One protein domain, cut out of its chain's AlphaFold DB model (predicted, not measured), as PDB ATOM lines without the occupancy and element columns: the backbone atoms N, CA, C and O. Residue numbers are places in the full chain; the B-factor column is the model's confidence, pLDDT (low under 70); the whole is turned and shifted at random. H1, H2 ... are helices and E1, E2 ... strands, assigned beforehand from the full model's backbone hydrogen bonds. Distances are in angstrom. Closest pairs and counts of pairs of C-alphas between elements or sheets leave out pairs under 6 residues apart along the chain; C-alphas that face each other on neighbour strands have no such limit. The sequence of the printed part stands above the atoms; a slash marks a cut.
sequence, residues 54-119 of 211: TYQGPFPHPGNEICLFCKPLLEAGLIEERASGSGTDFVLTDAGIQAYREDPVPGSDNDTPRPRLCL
ATOM      1  N   THR A  54     126.789 122.919 133.969       84.19
ATOM      2  CA  THR A  54     126.263 122.520 132.665       84.19
ATOM      3  C   THR A  54     127.283 121.625 131.976       84.19
ATOM      4  O   THR A  54     128.427 122.021 131.760       84.19
ATOM      5  N   TYR A  55     126.853 120.405 131.657       77.50
ATOM      6  CA  TYR A  55     127.685 119.334 131.093       77.50
ATOM      7  C   TYR A  55     127.613 119.240 129.569       77.50
ATOM      8  O   TYR A  55     128.377 118.499 128.965       77.50
ATOM      9  N   GLN A  56     126.652 119.931 128.961       68.19
ATOM     10  CA  GLN A  56     126.360 119.854 127.537       68.19
ATOM     11  C   GLN A  56     126.387 121.264 126.960       68.19
ATOM     12  O   GLN A  56     125.656 122.148 127.404       68.19
ATOM     13  N   GLY A  57     127.251 121.471 125.981       60.97
ATOM     14  CA  GLY A  57     127.496 122.755 125.342       60.97
ATOM     15  C   GLY A  57     128.810 122.687 124.567       60.97
ATOM     16  O   GLY A  57     129.642 121.836 124.872       60.97
ATOM     17  N   PRO A  58     129.008 123.539 123.557       55.66
ATOM     18  CA  PRO A  58     130.113 123.428 122.621       55.66
ATOM     19  C   PRO A  58     131.413 123.947 123.242       55.66
ATOM     20  O   PRO A  58     131.908 124.973 122.809       55.66
ATOM     21  N   PHE A  59     131.985 123.285 124.257       61.91
ATOM     22  CA  PHE A  59     133.253 123.731 124.860       61.91
ATOM     23  C   PHE A  59     134.150 122.562 125.284       61.91
ATOM     24  O   PHE A  59     133.698 121.726 126.061       61.91
ATOM     25  N   PRO A  60     135.410 122.473 124.809       52.72
ATOM     26  CA  PRO A  60     136.031 123.083 123.641       52.72
ATOM     27  C   PRO A  60     136.024 122.009 122.542       52.72
ATOM     28  O   PRO A  60     137.074 121.539 122.122       52.72
ATOM     29  N   HIS A  61     134.847 121.489 122.187       50.91
ATOM     30  CA  HIS A  61     134.764 120.411 121.206       50.91
ATOM     31  C   HIS A  61     134.436 121.021 119.840       50.91
ATOM     32  O   HIS A  61     133.321 121.508 119.652       50.91
ATOM     33  N   PRO A  62     135.389 121.029 118.887       43.47
ATOM     34  CA  PRO A  62     135.117 121.363 117.497       43.47
ATOM     35  C   PRO A  62     134.337 120.197 116.879       43.47
ATOM     36  O   PRO A  62     134.898 119.316 116.233       43.47
ATOM     37  N   GLY A  63     133.040 120.136 117.150       52.38
ATOM     38  CA  GLY A  63     132.151 119.098 116.648       52.38
ATOM     39  C   GLY A  63     130.755 119.649 116.394       52.38
ATOM     40  O   GLY A  63     130.354 120.649 116.981       52.38
ATOM     41  N   ASN A  64     129.994 118.961 115.543       51.53
ATOM     42  CA  ASN A  64     128.590 119.274 115.242       51.53
ATOM     43  C   ASN A  64     127.642 118.891 116.398       51.53
ATOM     44  O   ASN A  64     126.528 118.416 116.165       51.53
ATOM     45  N   GLU A  65     128.092 119.007 117.647       54.94
ATOM     46  CA  GLU A  65     127.285 118.643 118.802       54.94
ATOM     47  C   GLU A  65     126.148 119.650 118.981       54.94
ATOM     48  O   GLU A  65     126.342 120.867 119.008       54.94
ATOM     49  N   ILE A  66     124.926 119.127 119.097       61.34
ATOM     50  CA  ILE A  66     123.741 119.943 119.337       61.34
ATOM     51  C   ILE A  66     123.874 120.561 120.725       61.34
ATOM     52  O   ILE A  66     123.839 119.875 121.748       61.34
ATOM     53  N   CYS A  67     123.981 121.882 120.764       68.69
ATOM     54  CA  CYS A  67     124.041 122.607 122.014       68.69
ATOM     55  C   CYS A  67     122.656 122.730 122.664       68.69
ATOM     56  O   CYS A  67     121.899 123.665 122.397       68.69
ATOM     57  N   LEU A  68     122.333 121.803 123.566       73.00
ATOM     58  CA  LEU A  68     121.043 121.776 124.268       73.00
ATOM     59  C   LEU A  68     120.851 122.943 125.258       73.00
ATOM     60  O   LEU A  68     119.717 123.271 125.603       73.00
ATOM     61  N   PHE A  69     121.938 123.601 125.677       77.81
ATOM     62  CA  PHE A  69     121.921 124.683 126.672       77.81
ATOM     63  C   PHE A  69     122.425 126.037 126.142       77.81
ATOM     64  O   PHE A  69     122.630 126.955 126.933       77.81
ATOM     65  N   CYS A  70     122.589 126.212 124.825       80.44
ATOM     66  CA  CYS A  70     123.191 127.440 124.283       80.44
ATOM     67  C   CYS A  70     122.359 128.677 124.565       80.44
ATOM     68  O   CYS A  70     122.914 129.688 124.964       80.44
ATOM     69  N   LYS A  71     121.031 128.599 124.429       82.94
ATOM     70  CA  LYS A  71     120.166 129.746 124.718       82.94
ATOM     71  C   LYS A  71     120.330 130.239 126.170       82.94
ATOM     72  O   LYS A  71     120.668 131.407 126.336       82.94
ATOM     73  N   PRO A  72     120.191 129.383 127.205       83.06
ATOM     74  CA  PRO A  72     120.498 129.779 128.577       83.06
ATOM     75  C   PRO A  72     121.907 130.347 128.777       83.06
ATOM     76  O   PRO A  72     122.067 131.331 129.493       83.06
ATOM     77  N   LEU A  73     122.921 129.754 128.138       84.25
ATOM     78  CA  LEU A  73     124.317 130.179 128.260       84.25
ATOM     79  C   LEU A  73     124.604 131.526 127.565       84.25
ATOM     80  O   LEU A  73     125.386 132.323 128.090       84.25
ATOM     81  N   LEU A  74     123.961 131.796 126.424       86.25
ATOM     82  CA  LEU A  74     124.012 133.070 125.693       86.25
ATOM     83  C   LEU A  74     123.334 134.172 126.493       86.25
ATOM     84  O   LEU A  74     123.910 135.230 126.718       86.25
ATOM     85  N   GLU A  75     122.115 133.909 126.968       85.62
ATOM     86  CA  GLU A  75     121.356 134.844 127.801       85.62
ATOM     87  C   GLU A  75     122.069 135.104 129.142       85.62
ATOM     88  O   GLU A  75     121.928 136.177 129.727       85.62
ATOM     89  N   ALA A  76     122.872 134.146 129.615       82.50
ATOM     90  CA  ALA A  76     123.765 134.300 130.756       82.50
ATOM     91  C   ALA A  76     125.056 135.083 130.443       82.50
ATOM     92  O   ALA A  76     125.768 135.455 131.376       82.50
ATOM     93  N   GLY A  77     125.394 135.326 129.174       86.06
ATOM     94  CA  GLY A  77     126.656 135.956 128.775       86.06
ATOM     95  C   GLY A  77     127.895 135.107 129.083       86.06
ATOM     96  O   GLY A  77     128.996 135.641 129.205       86.06
ATOM     97  N   LEU A  78     127.729 133.790 129.249       85.75
ATOM     98  CA  LEU A  78     128.839 132.846 129.436       85.75
ATOM     99  C   LEU A  78     129.431 132.408 128.093       85.75
ATOM    100  O   LEU A  78     130.568 131.942 128.033       85.75
ATOM    101  N   ILE A  79     128.657 132.558 127.021       85.75
ATOM    102  CA  ILE A  79     129.052 132.226 125.658       85.75
ATOM    103  C   ILE A  79     128.574 133.334 124.721       85.75
ATOM    104  O   ILE A  79     127.631 134.055 125.049       85.75
ATOM    105  N   GLU A  80     129.205 133.457 123.563       87.44
ATOM    106  CA  GLU A  80     128.824 134.396 122.508       87.44
ATOM    107  C   GLU A  80     128.797 133.703 121.142       87.44
ATOM    108  O   GLU A  80     129.494 132.711 120.914       87.44
ATOM    109  N   GLU A  81     127.979 134.236 120.238       86.88
ATOM    110  CA  GLU A  81     127.948 133.831 118.836       86.88
ATOM    111  C   GLU A  81     129.091 134.493 118.069       86.88
ATOM    112  O   GLU A  81     129.292 135.707 118.136       86.88
ATOM    113  N   ARG A  82     129.818 133.700 117.284       84.00
ATOM    114  CA  ARG A  82     130.864 134.166 116.383       84.00
ATOM    115  C   ARG A  82     130.561 133.693 114.971       84.00
ATOM    116  O   ARG A  82     130.352 132.507 114.730       84.00
ATOM    117  N   ALA A  83     130.551 134.634 114.030       79.06
ATOM    118  CA  ALA A  83     130.392 134.305 112.622       79.06
ATOM    119  C   ALA A  83     131.537 133.388 112.169       79.06
ATOM    120  O   ALA A  83     132.715 133.685 112.378       79.06
ATOM    121  N   SER A  84     131.161 132.285 111.539       75.94
ATOM    122  CA  SER A  84     132.036 131.249 111.015       75.94
ATOM    123  C   SER A  84     131.789 131.104 109.519       75.94
ATOM    124  O   SER A  84     130.693 131.372 109.025       75.94
ATOM    125  N   GLY A  85     132.800 130.665 108.767       67.12
ATOM    126  CA  GLY A  85     132.687 130.497 107.312       67.12
ATOM    127  C   GLY A  85     131.570 129.531 106.883       67.12
ATOM    128  O   GLY A  85     131.132 129.582 105.737       67.12
ATOM    129  N   SER A  86     131.092 128.683 107.800       68.25
ATOM    130  CA  SER A  86     130.014 127.707 107.603       68.25
ATOM    131  C   SER A  86     128.748 127.968 108.436       68.25
ATOM    132  O   SER A  86     127.837 127.142 108.392       68.25
ATOM    133  N   GLY A  87     128.657 129.071 109.192       71.19
ATOM    134  CA  GLY A  87     127.504 129.350 110.058       71.19
ATOM    135  C   GLY A  87     127.828 130.221 111.273       71.19
ATOM    136  O   GLY A  87     128.612 131.161 111.183       71.19
ATOM    137  N   THR A  88     127.213 129.904 112.410       71.81
ATOM    138  CA  THR A  88     127.470 130.557 113.698       71.81
ATOM    139  C   THR A  88     128.115 129.552 114.641       71.81
ATOM    140  O   THR A  88     127.501 128.536 114.963       71.81
ATOM    141  N   ASP A  89     129.328 129.855 115.092       78.50
ATOM    142  CA  ASP A  89     130.004 129.103 116.145       78.50
ATOM    143  C   ASP A  89     129.711 129.753 117.501       78.50
ATOM    144  O   ASP A  89     129.497 130.962 117.594       78.50
ATOM    145  N   PHE A  90     129.728 128.962 118.570       80.94
ATOM    146  CA  PHE A  90     129.634 129.472 119.936       80.94
ATOM    147  C   PHE A  90     131.001 129.401 120.605       80.94
ATOM    148  O   PHE A  90     131.661 128.364 120.571       80.94
ATOM    149  N   VAL A  91     131.421 130.491 121.239       84.44
ATOM    150  CA  VAL A  91     132.705 130.577 121.952       84.44
ATOM    151  C   VAL A  91     132.488 131.046 123.388       84.44
ATOM    152  O   VAL A  91     131.509 131.732 123.678       84.44
ATOM    153  N   LEU A  92     133.381 130.655 124.304       86.06
ATOM    154  CA  LEU A  92     133.333 131.128 125.689       86.06
ATOM    155  C   LEU A  92     133.649 132.625 125.740       86.06
ATOM    156  O   LEU A  92     134.606 133.077 125.112       86.06
ATOM    157  N   THR A  93     132.894 133.366 126.548       86.50
ATOM    158  CA  THR A  93     133.287 134.717 126.976       86.50
ATOM    159  C   THR A  93     134.339 134.632 128.084       86.50
ATOM    160  O   THR A  93     134.569 133.558 128.640       86.50
ATOM    161  N   ASP A  94     134.927 135.755 128.503       87.31
ATOM    162  CA  ASP A  94     135.847 135.782 129.655       87.31
ATOM    163  C   ASP A  94     135.212 135.210 130.937       87.31
ATOM    164  O   ASP A  94     135.871 134.523 131.720       87.31
ATOM    165  N   ALA A  95     133.913 135.456 131.141       84.94
ATOM    166  CA  ALA A  95     133.156 134.883 132.253       84.94
ATOM    167  C   ALA A  95     132.932 133.373 132.073       84.94
ATOM    168  O   ALA A  95     133.015 132.618 133.040       84.94
ATOM    169  N   GLY A  96     132.683 132.926 130.838       86.94
ATOM    170  CA  GLY A  96     132.621 131.509 130.489       86.94
ATOM    171  C   GLY A  96     133.937 130.784 130.753       86.94
ATOM    172  O   GLY A  96     133.928 129.733 131.380       86.94
ATOM    173  N   ILE A  97     135.070 131.369 130.355       87.69
ATOM    174  CA  ILE A  97     136.414 130.811 130.578       87.69
ATOM    175  C   ILE A  97     136.685 130.623 132.074       87.69
ATOM    176  O   ILE A  97     137.188 129.580 132.477       87.69
ATOM    177  N   GLN A  98     136.316 131.593 132.913       87.56
ATOM    178  CA  GLN A  98     136.499 131.491 134.368       87.56
ATOM    179  C   GLN A  98     135.599 130.435 135.026       87.56
ATOM    180  O   GLN A  98     135.969 129.864 136.052       87.56
ATOM    181  N   ALA A  99     134.421 130.172 134.455       88.06
ATOM    182  CA  ALA A  99     133.515 129.121 134.911       88.06
ATOM    183  C   ALA A  99     133.835 127.744 134.297       88.06
ATOM    184  O   ALA A  99     133.302 126.725 134.747       88.06
ATOM    185  N   TYR A 100     134.662 127.696 133.255       87.81
ATOM    186  CA  TYR A 100     134.972 126.482 132.518       87.81
ATOM    187  C   TYR A 100     135.940 125.593 133.296       87.81
ATOM    188  O   TYR A 100     136.936 126.051 133.857       87.81
ATOM    189  N   ARG A 101     135.626 124.299 133.352       85.81
ATOM    190  CA  ARG A 101     136.378 123.305 134.112       85.81
ATOM    191  C   ARG A 101     136.454 121.992 133.362       85.81
ATOM    192  O   ARG A 101     135.500 121.573 132.713       85.81
ATOM    193  N   GLU A 102     137.565 121.302 133.567       84.19
ATOM    194  CA  GLU A 102     137.833 119.983 132.997       84.19
ATOM    195  C   GLU A 102     138.150 118.941 134.068       84.19
ATOM    196  O   GLU A 102     138.650 117.870 133.739       84.19
ATOM    197  N   ASP A 103     137.856 119.220 135.349       79.81
ATOM    198  CA  ASP A 103     138.298 118.330 136.427       79.81
ATOM    199  C   ASP A 103     137.789 116.896 136.192       79.81
ATOM    200  O   ASP A 103     136.626 116.726 135.780       79.81
ATOM    201  N   PRO A 104     138.620 115.882 136.484       77.50
ATOM    202  CA  PRO A 104     138.292 114.490 136.221       77.50
ATOM    203  C   PRO A 104     137.029 114.056 136.966       77.50
ATOM    204  O   PRO A 104     136.609 114.656 137.964       77.50
ATOM    205  N   VAL A 105     136.396 112.995 136.467       71.94
ATOM    206  CA  VAL A 105     135.243 112.390 137.139       71.94
ATOM    207  C   VAL A 105     135.704 111.779 138.470       71.94
ATOM    208  O   VAL A 105     136.568 110.902 138.454       71.94
ATOM    209  N   PRO A 106     135.133 112.183 139.622       68.69
ATOM    210  CA  PRO A 106     135.538 111.641 140.914       68.69
ATOM    211  C   PRO A 106     135.384 110.116 140.976       68.69
ATOM    212  O   PRO A 106     134.277 109.585 140.881       68.69
ATOM    213  N   GLY A 107     136.497 109.409 141.182       67.56
ATOM    214  CA  GLY A 107     136.528 107.945 141.244       67.56
ATOM    215  C   GLY A 107     136.559 107.239 139.886       67.56
ATOM    216  O   GLY A 107     136.253 106.052 139.837       67.56
ATOM    217  N   SER A 108     136.888 107.946 138.800       69.75
ATOM    218  CA  SER A 108     137.290 107.325 137.536       69.75
ATOM    219  C   SER A 108     138.799 107.088 137.530       69.75
ATOM    220  O   SER A 108     139.562 108.015 137.778       69.75
ATOM    221  N   ASP A 109     139.226 105.870 137.196       68.19
ATOM    222  CA  ASP A 109     140.649 105.495 137.145       68.19
ATOM    223  C   ASP A 109     141.411 106.133 135.968       68.19
ATOM    224  O   ASP A 109     142.638 106.119 135.935       68.19
ATOM    225  N   ASN A 110     140.691 106.693 134.992       68.81
ATOM    226  CA  ASN A 110     141.266 107.154 133.729       68.81
ATOM    227  C   ASN A 110     141.528 108.668 133.685       68.81
ATOM    228  O   ASN A 110     141.828 109.174 132.604       68.81
ATOM    229  N   ASP A 111     141.340 109.389 134.805       71.81
ATOM    230  CA  ASP A 111     141.491 110.854 134.932       71.81
ATOM    231  C   ASP A 111     140.909 111.641 133.742       71.81
ATOM    232  O   ASP A 111     141.404 112.695 133.344       71.81
ATOM    233  N   THR A 112     139.845 111.109 133.132       74.06
ATOM    234  CA  THR A 112     139.364 111.626 131.855       74.06
ATOM    235  C   THR A 112     138.794 113.023 132.078       74.06
ATOM    236  O   THR A 112     137.869 113.166 132.892       74.06
ATOM    237  N   PRO A 113     139.325 114.047 131.380       74.81
ATOM    238  CA  PRO A 113     138.839 115.406 131.509       74.81
ATOM    239  C   PRO A 113     137.347 115.453 131.212       74.81
ATOM    240  O   PRO A 113     136.877 114.847 130.246       74.81
ATOM    241  N   ARG A 114     136.591 116.174 132.040       78.50
ATOM    242  CA  ARG A 114     135.154 116.362 131.817       78.50
ATOM    243  C   ARG A 114     134.841 117.846 131.657       78.50
ATOM    244  O   ARG A 114     134.561 118.489 132.679       78.50
ATOM    245  N   PRO A 115     134.858 118.350 130.409       80.88
ATOM    246  CA  PRO A 115     134.428 119.697 130.066       80.88
ATOM    247  C   PRO A 115     133.063 120.032 130.652       80.88
ATOM    248  O   PRO A 115     132.104 119.269 130.512       80.88
ATOM    249  N   ARG A 116     132.980 121.161 131.348       83.62
ATOM    250  CA  ARG A 116     131.739 121.687 131.919       83.62
ATOM    251  C   ARG A 116     131.894 123.154 132.283       83.62
ATOM    252  O   ARG A 116     132.974 123.602 132.648       83.62
ATOM    253  N   LEU A 117     130.785 123.882 132.262       87.25
ATOM    254  CA  LEU A 117     130.694 125.213 132.859       87.25
ATOM    255  C   LEU A 117     130.107 125.073 134.257       87.25
ATOM    256  O   LEU A 117     128.965 124.648 134.388       87.25
ATOM    257  N   CYS A 118     130.869 125.411 135.291       87.75
ATOM    258  CA  CYS A 118     130.447 125.320 136.684       87.75
ATOM    259  C   CYS A 118     130.525 126.676 137.372       87.75
ATOM    260  O   CYS A 118     131.550 127.348 137.356       87.75
ATOM    261  N   LEU A 119     129.458 127.028 138.078       88.81
ATOM    262  CA  LEU A 119     129.361 128.299 138.796       88.81
ATOM    263  C   LEU A 119     129.755 128.201 140.277       88.81
ATOM    264  O   LEU A 119     129.561 129.149 141.039       88.81
TER     265      LEU A 119
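AT A GLANCE: This is residues 54 to 119 of the 211 residues of an uncharacterized protein of Neisseriaceae bacterium (UniProt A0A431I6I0). The strand hairpin E1 and E2 makes one end of an elongated domain, with short helices H1 and H2 beside Ile 79 at its base, and the loop of residues 102 to 115 makes the other end. The 66 printed residues run H1, E1, E2, H2, E3; the sheet E1 - E2 is antiparallel. The class is mixed, with under half of the residues in named elements. It is only just compact, close to loose: radius of gyration of the C-alphas 12.7 A, spans 39 by 24 by 18 A.

IN THESE COORDINATES: After unnamed residues 54 to 69, H1 is residues 70 to 75, 8.4 A, from C-alpha 70 at (123.191, 127.440, 124.283). E1 is 79 to 84, 15.0 A; E2 87 to 92, 16.8 A; H2 94 to 99, 8.8 A; E3 116 to 118, 6.1 A, ending at (130.447, 125.320, 136.684).

HOW THE PARTS SIT: The closest C-alphas of H1 and E1, Leu 73 and Ile 79, are 5.8 A apart. E1 and E2 are a hairpin at 146 degrees, with N 82 and O 89 2.8 A apart, within hydrogen-bond range. The closest C-alphas of H2 and E3, Ala 99 and Cys 118, are 5.2 A apart. E3 pairs with no named strand; its residues 116 to 117 pair with 100 to 101, antiparallel. In H1 and H2 every O i to N i+4 pair is within range.

THE WHOLE: The farthest C-alphas, Gly 85 and Gly 107, are 40.9 A apart. The printed part has no cut; H2 to E3 is a long link. The model's pLDDT is under 70 at residues 56 to 67, 85 to 86 and 106 to 110.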